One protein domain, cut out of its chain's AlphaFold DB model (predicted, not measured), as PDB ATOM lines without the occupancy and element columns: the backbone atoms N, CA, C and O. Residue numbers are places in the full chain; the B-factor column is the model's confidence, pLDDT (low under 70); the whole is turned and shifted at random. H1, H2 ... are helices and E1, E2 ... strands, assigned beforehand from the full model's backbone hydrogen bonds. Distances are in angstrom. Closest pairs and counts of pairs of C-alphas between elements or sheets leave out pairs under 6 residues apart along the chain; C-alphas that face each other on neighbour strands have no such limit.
ATOM      1  N   ILE A   5     173.633 314.307 285.376       73.00
ATOM      2  CA  ILE A   5     173.865 314.579 283.952       73.00
ATOM      3  C   ILE A   5     172.564 314.400 283.176       73.00
ATOM      4  O   ILE A   5     171.880 313.392 283.333       73.00
ATOM      5  N   ALA A   6     172.242 315.359 282.307       79.88
ATOM      6  CA  ALA A   6     171.105 315.267 281.397       79.88
ATOM      7  C   ALA A   6     171.352 314.238 280.289       79.88
ATOM      8  O   ALA A   6     172.374 314.274 279.602       79.88
ATOM      9  N   ILE A   7     170.384 313.356 280.078       78.38
ATOM     10  CA  ILE A   7     170.426 312.287 279.084       78.38
ATOM     11  C   ILE A   7     169.237 312.401 278.135       78.38
ATOM     12  O   ILE A   7     168.153 312.838 278.504       78.38
ATOM     13  N   VAL A   8     169.456 311.994 276.891       80.31
ATOM     14  CA  VAL A   8     168.432 312.013 275.839       80.31
ATOM     15  C   VAL A   8     167.843 310.627 275.635       80.31
ATOM     16  O   VAL A   8     166.662 310.498 275.325       80.31
ATOM     17  N   LYS A   9     168.663 309.582 275.792       85.12
ATOM     18  CA  LYS A   9     168.220 308.200 275.622       85.12
ATOM     19  C   LYS A   9     169.131 307.231 276.359       85.12
ATOM     20  O   LYS A   9     170.348 307.376 276.320       85.12
ATOM     21  N   ALA A  10     168.541 306.199 276.932       84.62
ATOM     22  CA  ALA A  10     169.196 304.996 277.399       84.62
ATOM     23  C   ALA A  10     168.666 303.770 276.651       84.62
ATOM     24  O   ALA A  10     167.510 303.744 276.217       84.62
ATOM     25  N   PHE A  11     169.523 302.768 276.472       84.38
ATOM     26  CA  PHE A  11     169.181 301.498 275.835       84.38
ATOM     27  C   PHE A  11     170.088 300.371 276.335       84.38
ATOM     28  O   PHE A  11     171.198 300.618 276.805       84.38
ATOM     29  N   ILE A  12     169.609 299.134 276.225       85.06
ATOM     30  CA  ILE A  12     170.365 297.932 276.588       85.06
ATOM     31  C   ILE A  12     171.316 297.575 275.447       85.06
ATOM     32  O   ILE A  12     170.935 297.626 274.275       85.06
ATOM     33  N   ARG A  13     172.542 297.184 275.791       80.31
ATOM     34  CA  ARG A  13     173.480 296.539 274.881       80.31
ATOM     35  C   ARG A  13     173.972 295.239 275.498       80.31
ATOM     36  O   ARG A  13     174.405 295.224 276.644       80.31
ATOM     37  N   THR A  14     173.956 294.197 274.683       77.56
ATOM     38  CA  THR A  14     174.456 292.867 275.023       77.56
ATOM     39  C   THR A  14     175.758 292.627 274.280       77.56
ATOM     40  O   THR A  14     175.855 292.912 273.084       77.56
ATOM     41  N   ASN A  15     176.757 292.122 274.988       72.62
ATOM     42  CA  ASN A  15     178.035 291.706 274.440       72.62
ATOM     43  C   ASN A  15     178.381 290.305 274.970       72.62
ATOM     44  O   ASN A  15     177.826 289.835 275.962       72.62
ATOM     45  N   PHE A  16     179.359 289.681 274.323       70.56
ATOM     46  CA  PHE A  16     179.988 288.452 274.787       70.56
ATOM     47  C   PHE A  16     181.422 288.777 275.208       70.56
ATOM     48  O   PHE A  16     182.114 289.518 274.502       70.56
ATOM     49  N   ASP A  17     181.846 288.278 276.366       67.00
ATOM     50  CA  ASP A  17     183.243 288.318 276.806       67.00
ATOM     51  C   ASP A  17     183.745 286.915 277.132       67.00
ATOM     52  O   ASP A  17     182.962 285.984 277.325       67.00
ATOM     53  N   ARG A  18     185.065 286.777 277.243       66.00
ATOM     54  CA  ARG A  18     185.702 285.558 277.727       66.00
ATOM     55  C   ARG A  18     186.351 285.844 279.071       66.00
ATOM     56  O   ARG A  18     187.275 286.646 279.154       66.00
ATOM     57  N   ILE A  19     185.872 285.178 280.115       65.31
ATOM     58  CA  ILE A  19     186.431 285.296 281.462       65.31
ATOM     59  C   ILE A  19     187.027 283.961 281.900       65.31
ATOM     60  O   ILE A  19     186.484 282.897 281.603       65.31
ATOM     61  N   THR A  20     188.137 284.005 282.631       61.78
ATOM     62  CA  THR A  20     188.723 282.808 283.238       61.78
ATOM     63  C   THR A  20     188.101 282.599 284.617       61.78
ATOM     64  O   THR A  20     188.273 283.423 285.513       61.78
ATOM     65  N   VAL A  21     187.376 281.492 284.795       60.28
ATOM     66  CA  VAL A  21     186.750 281.095 286.067       60.28
ATOM     67  C   VAL A  21     187.316 279.740 286.468       60.28
ATOM     68  O   VAL A  21     187.233 278.781 285.700       60.28
ATOM     69  N   ASP A  22     187.916 279.662 287.657       63.59
ATOM     70  CA  ASP A  22     188.532 278.439 288.195       63.59
ATOM     71  C   ASP A  22     189.548 277.794 287.224       63.59
ATOM     72  O   ASP A  22     189.577 276.579 287.030       63.59
ATOM     73  N   GLY A  23     190.351 278.627 286.550       67.00
ATOM     74  CA  GLY A  23     191.375 278.185 285.593       67.00
ATOM     75  C   GLY A  23     190.845 277.713 284.235       67.00
ATOM     76  O   GLY A  23     191.635 277.251 283.416       67.00
ATOM     77  N   ASN A  24     189.539 277.839 283.976       64.88
ATOM     78  CA  ASN A  24     188.930 277.524 282.687       64.88
ATOM     79  C   ASN A  24     188.343 278.780 282.043       64.88
ATOM     80  O   ASN A  24     187.590 279.521 282.679       64.88
ATOM     81  N   ASP A  25     188.629 278.979 280.762       73.25
ATOM     82  CA  ASP A  25     188.019 280.055 279.991       73.25
ATOM     83  C   ASP A  25     186.556 279.733 279.705       73.25
ATOM     84  O   ASP A  25     186.222 278.693 279.131       73.25
ATOM     85  N   ARG A  26     185.676 280.657 280.078       66.00
ATOM     86  CA  ARG A  26     184.243 280.584 279.813       66.00
ATOM     87  C   ARG A  26     183.815 281.806 279.024       66.00
ATOM     88  O   ARG A  26     184.194 282.930 279.347       66.00
ATOM     89  N   GLU A  27     183.028 281.572 277.984       71.12
ATOM     90  CA  GLU A  27     182.317 282.648 277.308       71.12
ATOM     91  C   GLU A  27     181.111 283.033 278.164       71.12
ATOM     92  O   GLU A  27     180.357 282.166 278.612       71.12
ATOM     93  N   VAL A  28     180.971 284.324 278.438       69.00
ATOM     94  CA  VAL A  28     179.883 284.878 279.235       69.00
ATOM     95  C   VAL A  28     179.185 285.975 278.454       69.00
ATOM     96  O   VAL A  28     179.811 286.871 277.887       69.00
ATOM     97  N   GLU A  29     177.860 285.904 278.438       74.00
ATOM     98  CA  GLU A  29     177.020 286.990 277.957       74.00
ATOM     99  C   GLU A  29     176.866 288.020 279.079       74.00
ATOM    100  O   GLU A  29     176.507 287.683 280.213       74.00
ATOM    101  N   TYR A  30     177.122 289.285 278.766       73.00
ATOM    102  CA  TYR A  30     176.907 290.390 279.690       73.00
ATOM    103  C   TYR A  30     176.123 291.500 279.002       73.00
ATOM    104  O   TYR A  30     176.332 291.825 277.829       73.00
ATOM    105  N   SER A  31     175.204 292.085 279.757       77.19
ATOM    106  CA  SER A  31     174.330 293.144 279.283       77.19
ATOM    107  C   SER A  31     174.555 294.376 280.143       77.19
ATOM    108  O   SER A  31     174.587 294.301 281.364       77.19
ATOM    109  N   PHE A  32     174.684 295.533 279.508       76.44
ATOM    110  CA  PHE A  32     174.825 296.817 280.192       76.44
ATOM    111  C   PHE A  32     173.899 297.859 279.575       76.44
ATOM    112  O   PHE A  32     173.429 297.723 278.442       76.44
ATOM    113  N   ILE A  33     173.621 298.920 280.327       78.50
ATOM    114  CA  ILE A  33     172.828 300.040 279.826       78.50
ATOM    115  C   ILE A  33     173.781 301.104 279.297       78.50
ATOM    116  O   ILE A  33     174.735 301.493 279.964       78.50
ATOM    117  N   VAL A  34     173.513 301.607 278.098       79.44
ATOM    118  CA  VAL A  34     174.199 302.773 277.545       79.44
ATOM    119  C   VAL A  34     173.271 303.967 277.657       79.44
ATOM    120  O   VAL A  34     172.208 303.971 277.039       79.44
ATOM    121  N   ALA A  35     173.674 304.986 278.413       78.88
ATOM    122  CA  ALA A  35     172.993 306.273 278.482       78.88
ATOM    123  C   ALA A  35     173.737 307.304 277.624       78.88
ATOM    124  O   ALA A  35     174.943 307.491 277.766       78.88
ATOM    125  N   GLN A  36     173.022 307.970 276.722       76.50
ATOM    126  CA  GLN A  36     173.560 308.957 275.795       76.50
ATOM    127  C   GLN A  36     172.993 310.348 276.088       76.50
ATOM    128  O   GLN A  36     171.784 310.534 276.246       76.50
ATOM    129  N   THR A  37     173.875 311.340 276.118       78.69
ATOM    130  CA  THR A  37     173.554 312.761 276.294       78.69
ATOM    131  C   THR A  37     173.299 313.451 274.950       78.69
ATOM    132  O   THR A  37     173.599 312.919 273.878       78.69
ATOM    133  N   ALA A  38     172.786 314.685 274.991       74.25
ATOM    134  CA  ALA A  38     172.501 315.471 273.787       74.25
ATOM    135  C   ALA A  38     173.752 315.797 272.955       74.25
ATOM    136  O   ALA A  38     173.673 315.890 271.735       74.25
ATOM    137  N   ASN A  39     174.917 315.923 273.600       73.88
ATOM    138  CA  ASN A  39     176.195 316.159 272.924       73.88
ATOM    139  C   ASN A  39     176.873 314.869 272.418       73.88
ATOM    140  O   ASN A  39     178.005 314.923 271.952       73.88
ATOM    141  N   GLY A  40     176.202 313.715 272.514       68.31
ATOM    142  CA  GLY A  40     176.710 312.436 272.015       68.31
ATOM    143  C   GLY A  40     177.636 311.680 272.968       68.31
ATOM    144  O   GLY A  40     178.054 310.575 272.624       68.31
ATOM    145  N   ALA A  41     177.924 312.210 274.164       73.25
ATOM    146  CA  ALA A  41     178.653 311.462 275.185       73.25
ATOM    147  C   ALA A  41     177.843 310.235 275.631       73.25
ATOM    148  O   ALA A  41     176.613 310.281 275.729       73.25
ATOM    149  N   ARG A  42     178.537 309.121 275.878       72.81
ATOM    150  CA  ARG A  42     177.934 307.838 276.254       72.81
ATOM    151  C   ARG A  42     178.501 307.358 277.579       72.81
ATOM    152  O   ARG A  42     179.714 307.317 277.750       72.81
ATOM    153  N   TYR A  43     177.608 306.940 278.462       71.50
ATOM    154  CA  TYR A  43     177.910 306.374 279.767       71.50
ATOM    155  C   TYR A  43     177.475 304.915 279.772       71.50
ATOM    156  O   TYR A  43     176.348 304.605 279.380       71.50
ATOM    157  N   ILE A  44     178.378 304.027 280.180       72.19
ATOM    158  CA  ILE A  44     178.076 302.613 280.390       72.19
ATOM    159  C   ILE A  44     177.689 302.456 281.854       72.19
ATOM    160  O   ILE A  44     178.482 302.740 282.745       72.19
ATOM    161  N   LEU A  45     176.459 302.020 282.084       69.88
ATOM    162  CA  LEU A  45     175.923 301.718 283.398       69.88
ATOM    163  C   LEU A  45     175.941 300.195 283.536       69.88
ATOM    164  O   LEU A  45     175.175 299.494 282.866       69.88
ATOM    165  N   ASN A  46     176.879 299.705 284.342       64.00
ATOM    166  CA  ASN A  46     176.998 298.295 284.685       64.00
ATOM    167  C   ASN A  46     176.255 298.049 286.002       64.00
ATOM    168  O   ASN A  46     176.439 298.795 286.960       64.00
ATOM    169  N   ASP A  47     175.420 297.023 286.030       61.31
ATOM    170  CA  ASP A  47     174.746 296.542 287.231       61.31
ATOM    171  C   ASP A  47     175.144 295.070 287.370       61.31
ATOM    172  O   ASP A  47     174.873 294.274 286.468       61.31
ATOM    173  N   SER A  48     175.838 294.705 288.455       54.50
ATOM    174  CA  SER A  48     176.292 293.322 288.669       54.50
ATOM    175  C   SER A  48     175.131 292.332 288.687       54.50
ATOM    176  O   SER A  48     175.318 291.178 288.301       54.50
ATOM    177  N   GLU A  49     173.926 292.770 289.065       52.69
ATOM    178  CA  GLU A  49     172.721 291.939 289.044       52.69
ATOM    179  C   GLU A  49     172.050 291.840 287.664       52.69
ATOM    180  O   GLU A  49     171.070 291.100 287.503       52.69
ATOM    181  N   ALA A  50     172.541 292.601 286.684       58.91
ATOM    182  CA  ALA A  50     172.050 292.651 285.310       58.91
ATOM    183  C   ALA A  50     172.943 291.881 284.320       58.91
ATOM    184  O   ALA A  50     172.756 291.979 283.107       58.91
ATOM    185  N   ASN A  51     173.886 291.084 284.820       68.75
ATOM    186  CA  ASN A  51     174.639 290.135 284.008       68.75
ATOM    187  C   ASN A  51     173.895 288.799 283.911       68.75
ATOM    188  O   ASN A  51     173.196 288.397 284.839       68.75
ATOM    189  N   HIS A  52     174.071 288.065 282.806       73.06
ATOM    190  CA  HIS A  52     173.511 286.706 282.684       73.06
ATOM    191  C   HIS A  52     174.228 285.704 283.580       73.06
ATOM    192  O   HIS A  52     173.776 284.572 283.735       73.06
ATOM    193  N   TYR A  53     175.339 286.116 284.187       70.31
ATOM    194  CA  TYR A  53     176.079 285.318 285.138       70.31
ATOM    195  C   TYR A  53     176.595 286.179 286.285       70.31
ATOM    196  O   TYR A  53     177.055 287.297 286.066       70.31
ATOM    197  N   PHE A  54     176.570 285.634 287.497       67.38
ATOM    198  CA  PHE A  54     177.230 286.224 288.662       67.38
ATOM    199  C   PHE A  54     178.034 285.163 289.411       67.38
ATOM    200  O   PHE A  54     177.729 283.967 289.339       67.38
ATOM    201  N   TYR A  55     179.072 285.601 290.125       59.06
ATOM    202  CA  TYR A  55     179.901 284.722 290.940       59.06
ATOM    203  C   TYR A  55     179.491 284.821 292.412       59.06
ATOM    204  O   TYR A  55     179.808 285.793 293.090       59.06
ATOM    205  N   ASN A  56     178.793 283.806 292.923       57.97
ATOM    206  CA  ASN A  56     178.464 283.683 294.345       57.97
ATOM    207  C   ASN A  56     178.707 282.243 294.793       57.97
ATOM    208  O   ASN A  56     177.821 281.402 294.696       57.97
ATOM    209  N   LYS A  57     179.932 281.951 295.250       64.88
ATOM    210  CA  LYS A  57     180.391 280.575 295.544       64.88
ATOM    211  C   LYS A  57     180.313 279.633 294.322       64.88
ATOM    212  O   LYS A  57     180.205 278.421 294.487       64.88
ATOM    213  N   GLY A  58     180.369 280.195 293.110       64.62
ATOM    214  CA  GLY A  58     180.241 279.502 291.826       64.62
ATOM    215  C   GLY A  58     179.627 280.408 290.753       64.62
ATOM    216  O   GLY A  58     179.070 281.459 291.073       64.62
ATOM    217  N   LEU A  59     179.737 280.013 289.479       70.00
ATOM    218  CA  LEU A  59     179.110 280.727 288.362       70.00
ATOM    219  C   LEU A  59     177.623 280.356 288.273       70.00
ATOM    220  O   LEU A  59     177.284 279.224 287.927       70.00
ATOM    221  N   HIS A  60     176.744 281.315 288.551       75.31
ATOM    222  CA  HIS A  60     175.297 281.131 288.489       75.31
ATOM    223  C   HIS A  60     174.714 281.807 287.256       75.31
ATOM    224  O   HIS A  60     174.913 283.001 287.066       75.31
ATOM    225  N   TYR A  61     173.973 281.047 286.446       78.19
ATOM    226  CA  TYR A  61     173.249 281.571 285.289       78.19
ATOM    227  C   TYR A  61     171.941 282.249 285.708       78.19
ATOM    228  O   TYR A  61     171.161 281.688 286.482       78.19
ATOM    229  N   ILE A  62     171.680 283.420 285.138       78.25
ATOM    230  CA  ILE A  62     170.410 284.132 285.203       78.25
ATOM    231  C   ILE A  62     169.782 284.076 283.804       78.25
ATOM    232  O   ILE A  62     170.416 284.513 282.847       78.25
ATOM    233  N   PRO A  63     168.533 283.592 283.662       83.25
ATOM    234  CA  PRO A  63     167.851 283.585 282.375       83.25
ATOM    235  C   PRO A  63     167.778 284.977 281.748       83.25
ATOM    236  O   PRO A  63     167.418 285.950 282.417       83.25
ATOM    237  N   SER A  64     168.022 285.050 280.440       81.44
ATOM    238  CA  SER A  64     168.034 286.303 279.686       81.44
ATOM    239  C   SER A  64     166.760 287.130 279.861       81.44
ATOM    240  O   SER A  64     166.826 288.347 279.998       81.44
ATOM    241  N   GLU A  65     165.590 286.491 279.935       85.06
ATOM    242  CA  GLU A  65     164.310 287.177 280.170       85.06
ATOM    243  C   GLU A  65     164.287 287.955 281.493       85.06
ATOM    244  O   GLU A  65     163.767 289.072 281.556       85.06
ATOM    245  N   VAL A  66     164.883 287.393 282.549       84.62
ATOM    246  CA  VAL A  66     164.969 288.029 283.871       84.62
ATOM    247  C   VAL A  66     165.909 289.231 283.813       84.62
ATOM    248  O   VAL A  66     165.543 290.310 284.288       84.62
ATOM    249  N   VAL A  67     167.075 289.067 283.180       81.56
ATOM    250  CA  VAL A  67     168.051 290.144 282.954       81.56
ATOM    251  C   VAL A  67     167.411 291.291 282.172       81.56
ATOM    252  O   VAL A  67     167.334 292.418 282.667       81.56
ATOM    253  N   TYR A  68     166.855 291.005 280.993       83.31
ATOM    254  CA  TYR A  68     166.236 292.019 280.144       83.31
ATOM    255  C   TYR A  68     165.046 292.698 280.830       83.31
ATOM    256  O   TYR A  68     164.878 293.908 280.695       83.31
ATOM    257  N   THR A  69     164.241 291.979 281.620       85.81
ATOM    258  CA  THR A  69     163.125 292.583 282.371       85.81
ATOM    259  C   THR A  69     163.614 293.587 283.415       85.81
ATOM    260  O   THR A  69     163.043 294.675 283.540       85.81
ATOM    261  N   LYS A  70     164.669 293.251 284.171       82.69
ATOM    262  CA  LYS A  70     165.269 294.171 285.152       82.69
ATOM    263  C   LYS A  70     165.856 295.404 284.462       82.69
ATOM    264  O   LYS A  70     165.543 296.531 284.845       82.69
ATOM    265  N   MET A  71     166.642 295.192 283.411       82.25
ATOM    266  CA  MET A  71     167.310 296.271 282.686       82.25
ATOM    267  C   MET A  71     166.334 297.199 281.968       82.25
ATOM    268  O   MET A  71     166.517 298.413 282.014       82.25
ATOM    269  N   ASN A  72     165.268 296.668 281.361       86.75
ATOM    270  CA  ASN A  72     164.254 297.495 280.701       86.75
ATOM    271  C   ASN A  72     163.588 298.449 281.696       86.75
ATOM    272  O   ASN A  72     163.480 299.639 281.422       86.75
ATOM    273  N   LYS A  73     163.262 297.980 282.909       84.56
ATOM    274  CA  LYS A  73     162.722 298.853 283.968       84.56
ATOM    275  C   LYS A  73     163.686 299.977 284.353       84.56
ATOM    276  O   LYS A  73     163.237 301.068 284.700       84.56
ATOM    277  N   LEU A  74     164.995 299.723 284.347       80.88
ATOM    278  CA  LEU A  74     166.002 300.751 284.614       80.88
ATOM    279  C   LEU A  74     166.096 301.743 283.453       80.88
ATOM    280  O   LEU A  74     166.054 302.946 283.692       80.88
ATOM    281  N   VAL A  75     166.140 301.256 282.211       85.25
ATOM    282  CA  VAL A  75     166.123 302.090 281.001       85.25
ATOM    283  C   VAL A  75     164.897 302.999 280.969       85.25
ATOM    284  O   VAL A  75     165.047 304.198 280.747       85.25
ATOM    285  N   ASP A  76     163.708 302.474 281.260       86.00
ATOM    286  CA  ASP A  76     162.470 303.255 281.287       86.00
ATOM    287  C   ASP A  76     162.518 304.356 282.347       86.00
ATOM    288  O   ASP A  76     162.173 305.504 282.074       86.00
ATOM    289  N   LYS A  77     163.016 304.046 283.553       83.25
ATOM    290  CA  LYS A  77     163.196 305.046 284.619       83.25
ATOM    291  C   LYS A  77     164.190 306.134 284.221       83.25
ATOM    292  O   LYS A  77     163.953 307.305 284.501       83.25
ATOM    293  N   ILE A  78     165.299 305.744 283.602       80.81
ATOM    294  CA  ILE A  78     166.360 306.640 283.142       80.81
ATOM    295  C   ILE A  78     165.806 307.568 282.046       80.81
ATOM    296  O   ILE A  78     165.894 308.790 282.168       80.81
ATOM    297  N   ASN A  79     165.125 307.007 281.044       84.38
ATOM    298  CA  ASN A  79     164.483 307.761 279.968       84.38
ATOM    299  C   ASN A  79     163.378 308.697 280.476       84.38
ATOM    300  O   ASN A  79     163.308 309.840 280.032       84.38
ATOM    301  N   ALA A  80     162.551 308.258 281.428       84.81
ATOM    302  CA  ALA A  80     161.489 309.084 282.003       84.81
ATOM    303  C   ALA A  80     162.034 310.249 282.844       84.81
ATOM    304  O   ALA A  80     161.456 311.334 282.843       84.81
ATOM    305  N   LYS A  81     163.145 310.043 283.564       84.62
ATOM    306  CA  LYS A  81     163.798 311.101 284.352       84.62
ATOM    307  C   LYS A  81     164.580 312.092 283.492       84.62
ATOM    308  O   LYS A  81     164.806 313.215 283.937       84.62
ATOM    309  N   GLY A  82     165.071 311.670 282.324       80.81
ATOM    310  CA  GLY A  82     165.917 312.498 281.456       80.81
ATOM    311  C   GLY A  82     167.255 312.902 282.089       80.81
ATOM    312  O   GLY A  82     167.965 313.754 281.558       80.81
ATOM    313  N   THR A  83     167.623 312.302 283.225       79.94
ATOM    314  CA  THR A  83     168.869 312.567 283.953       79.94
ATOM    315  C   THR A  83     169.402 311.285 284.600       79.94
ATOM    316  O   THR A  83     168.628 310.403 284.978       79.94
ATOM    317  N   ILE A  84     170.726 311.185 284.739       73.50
ATOM    318  CA  ILE A  84     171.413 310.153 285.530       73.50
ATOM    319  C   ILE A  84     172.200 310.817 286.654       73.50
ATOM    320  O   ILE A  84     172.855 311.830 286.429       73.50
ATOM    321  N   ASP A  85     172.141 310.259 287.859       70.69
ATOM    322  CA  ASP A  85     172.850 310.786 289.026       70.69
ATOM    323  C   ASP A  85     174.101 309.961 289.302       70.69
ATOM    324  O   ASP A  85     174.014 308.894 289.910       70.69
ATOM    325  N   LEU A  86     175.257 310.451 288.844       65.19
ATOM    326  CA  LEU A  86     176.516 309.702 288.840       65.19
ATOM    327  C   LEU A  86     177.025 309.321 290.233       65.19
ATOM    328  O   LEU A  86     177.877 308.443 290.331       65.19
ATOM    329  N   GLN A  87     176.507 309.921 291.310       60.06
ATOM    330  CA  GLN A  87     176.939 309.576 292.670       60.06
ATOM    331  C   GLN A  87     176.647 308.110 293.033       60.06
ATOM    332  O   GLN A  87     177.367 307.526 293.839       60.06
ATOM    333  N   TYR A  88     175.634 307.508 292.400       54.53
ATOM    334  CA  TYR A  88     175.285 306.091 292.551       54.53
ATOM    335  C   TYR A  88     175.915 305.192 291.474       54.53
ATOM    336  O   TYR A  88     175.656 303.994 291.459       54.53
ATOM    337  N   TRP A  89     176.729 305.761 290.579       56.19
ATOM    338  CA  TRP A  89     177.372 305.075 289.448       56.19
ATOM    339  C   TRP A  89     178.885 305.330 289.437       56.19
ATOM    340  O   TRP A  89     179.494 305.474 288.378       56.19
TER     341      TRP A  89
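AT A GLANCE: This is residues 5 to 89 of the 108 residues of an uncharacterized protein of Escherichia coli (UniProt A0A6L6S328). A long, twisted two-strand hairpin, E1 and E2, with the short E3 beside E2, has the single helix H1 packed over one face, in two layers. A small hairpin, E4 and E5, lies between this sheet and H1 along the chain, and E6 follows the helix. The printed part has 85 residues, with one named helix and six named strands in the order E1 E2 E3 E4 E5 H1 E6; the class is mixed, and the sheet E1 E2 E3 is antiparallel. It is elongated, 43 by 22 by 21 A, and only just loose, close to compact, with a radius of gyration of the C-alphas of 14.4 A.

IN THESE COORDINATES: E1, residues 9 to 21, starts at C-alpha 9 (168.220, 308.200, 275.622), spans 34.5 A and bends by 60 degrees at residue 18. E2, residues 24 to 36, spans 35.7 A; E3 is residues 42 to 45, E4 53 to 55 and E5 59 to 61. H1, residues 64 to 81, spans 25.6 A and ends at C-alpha 81 (163.798, 311.101, 284.352). E6 is residues 83 to 85.

HOW THE PARTS SIT: E1, E2 and E3 form a meander, each strand the antiparallel neighbour of the one before; N 13 and O 32 are 2.8 A apart, N 35 and O 43 2.9 A. H1 is on this sheet at a height of 9.0 A, slantwise to E1 at 35 degrees on the local plane; the closest C-alphas of E1 and H1, Ala 10 and Val 75, are 5.6 A apart. Every O i to N i+4 pair of H1 is within hydrogen-bond range. In the antiparallel hairpin E4 and E5, N 60 and O 54 are 2.9 A apart. E6 pairs with no named strand, but its residues 83 to 84 pair antiparallel with residues 5 to 6.

THE WHOLE: The C-alphas farthest apart, Gly 23 and Ala 38, are 43.4 A apart. The printed part has no cut and no long link. Mean pLDDT of the printed part is 73.7; 27 residues are under 70, among them 17 to 24, 45 to 51 and 86 to 89.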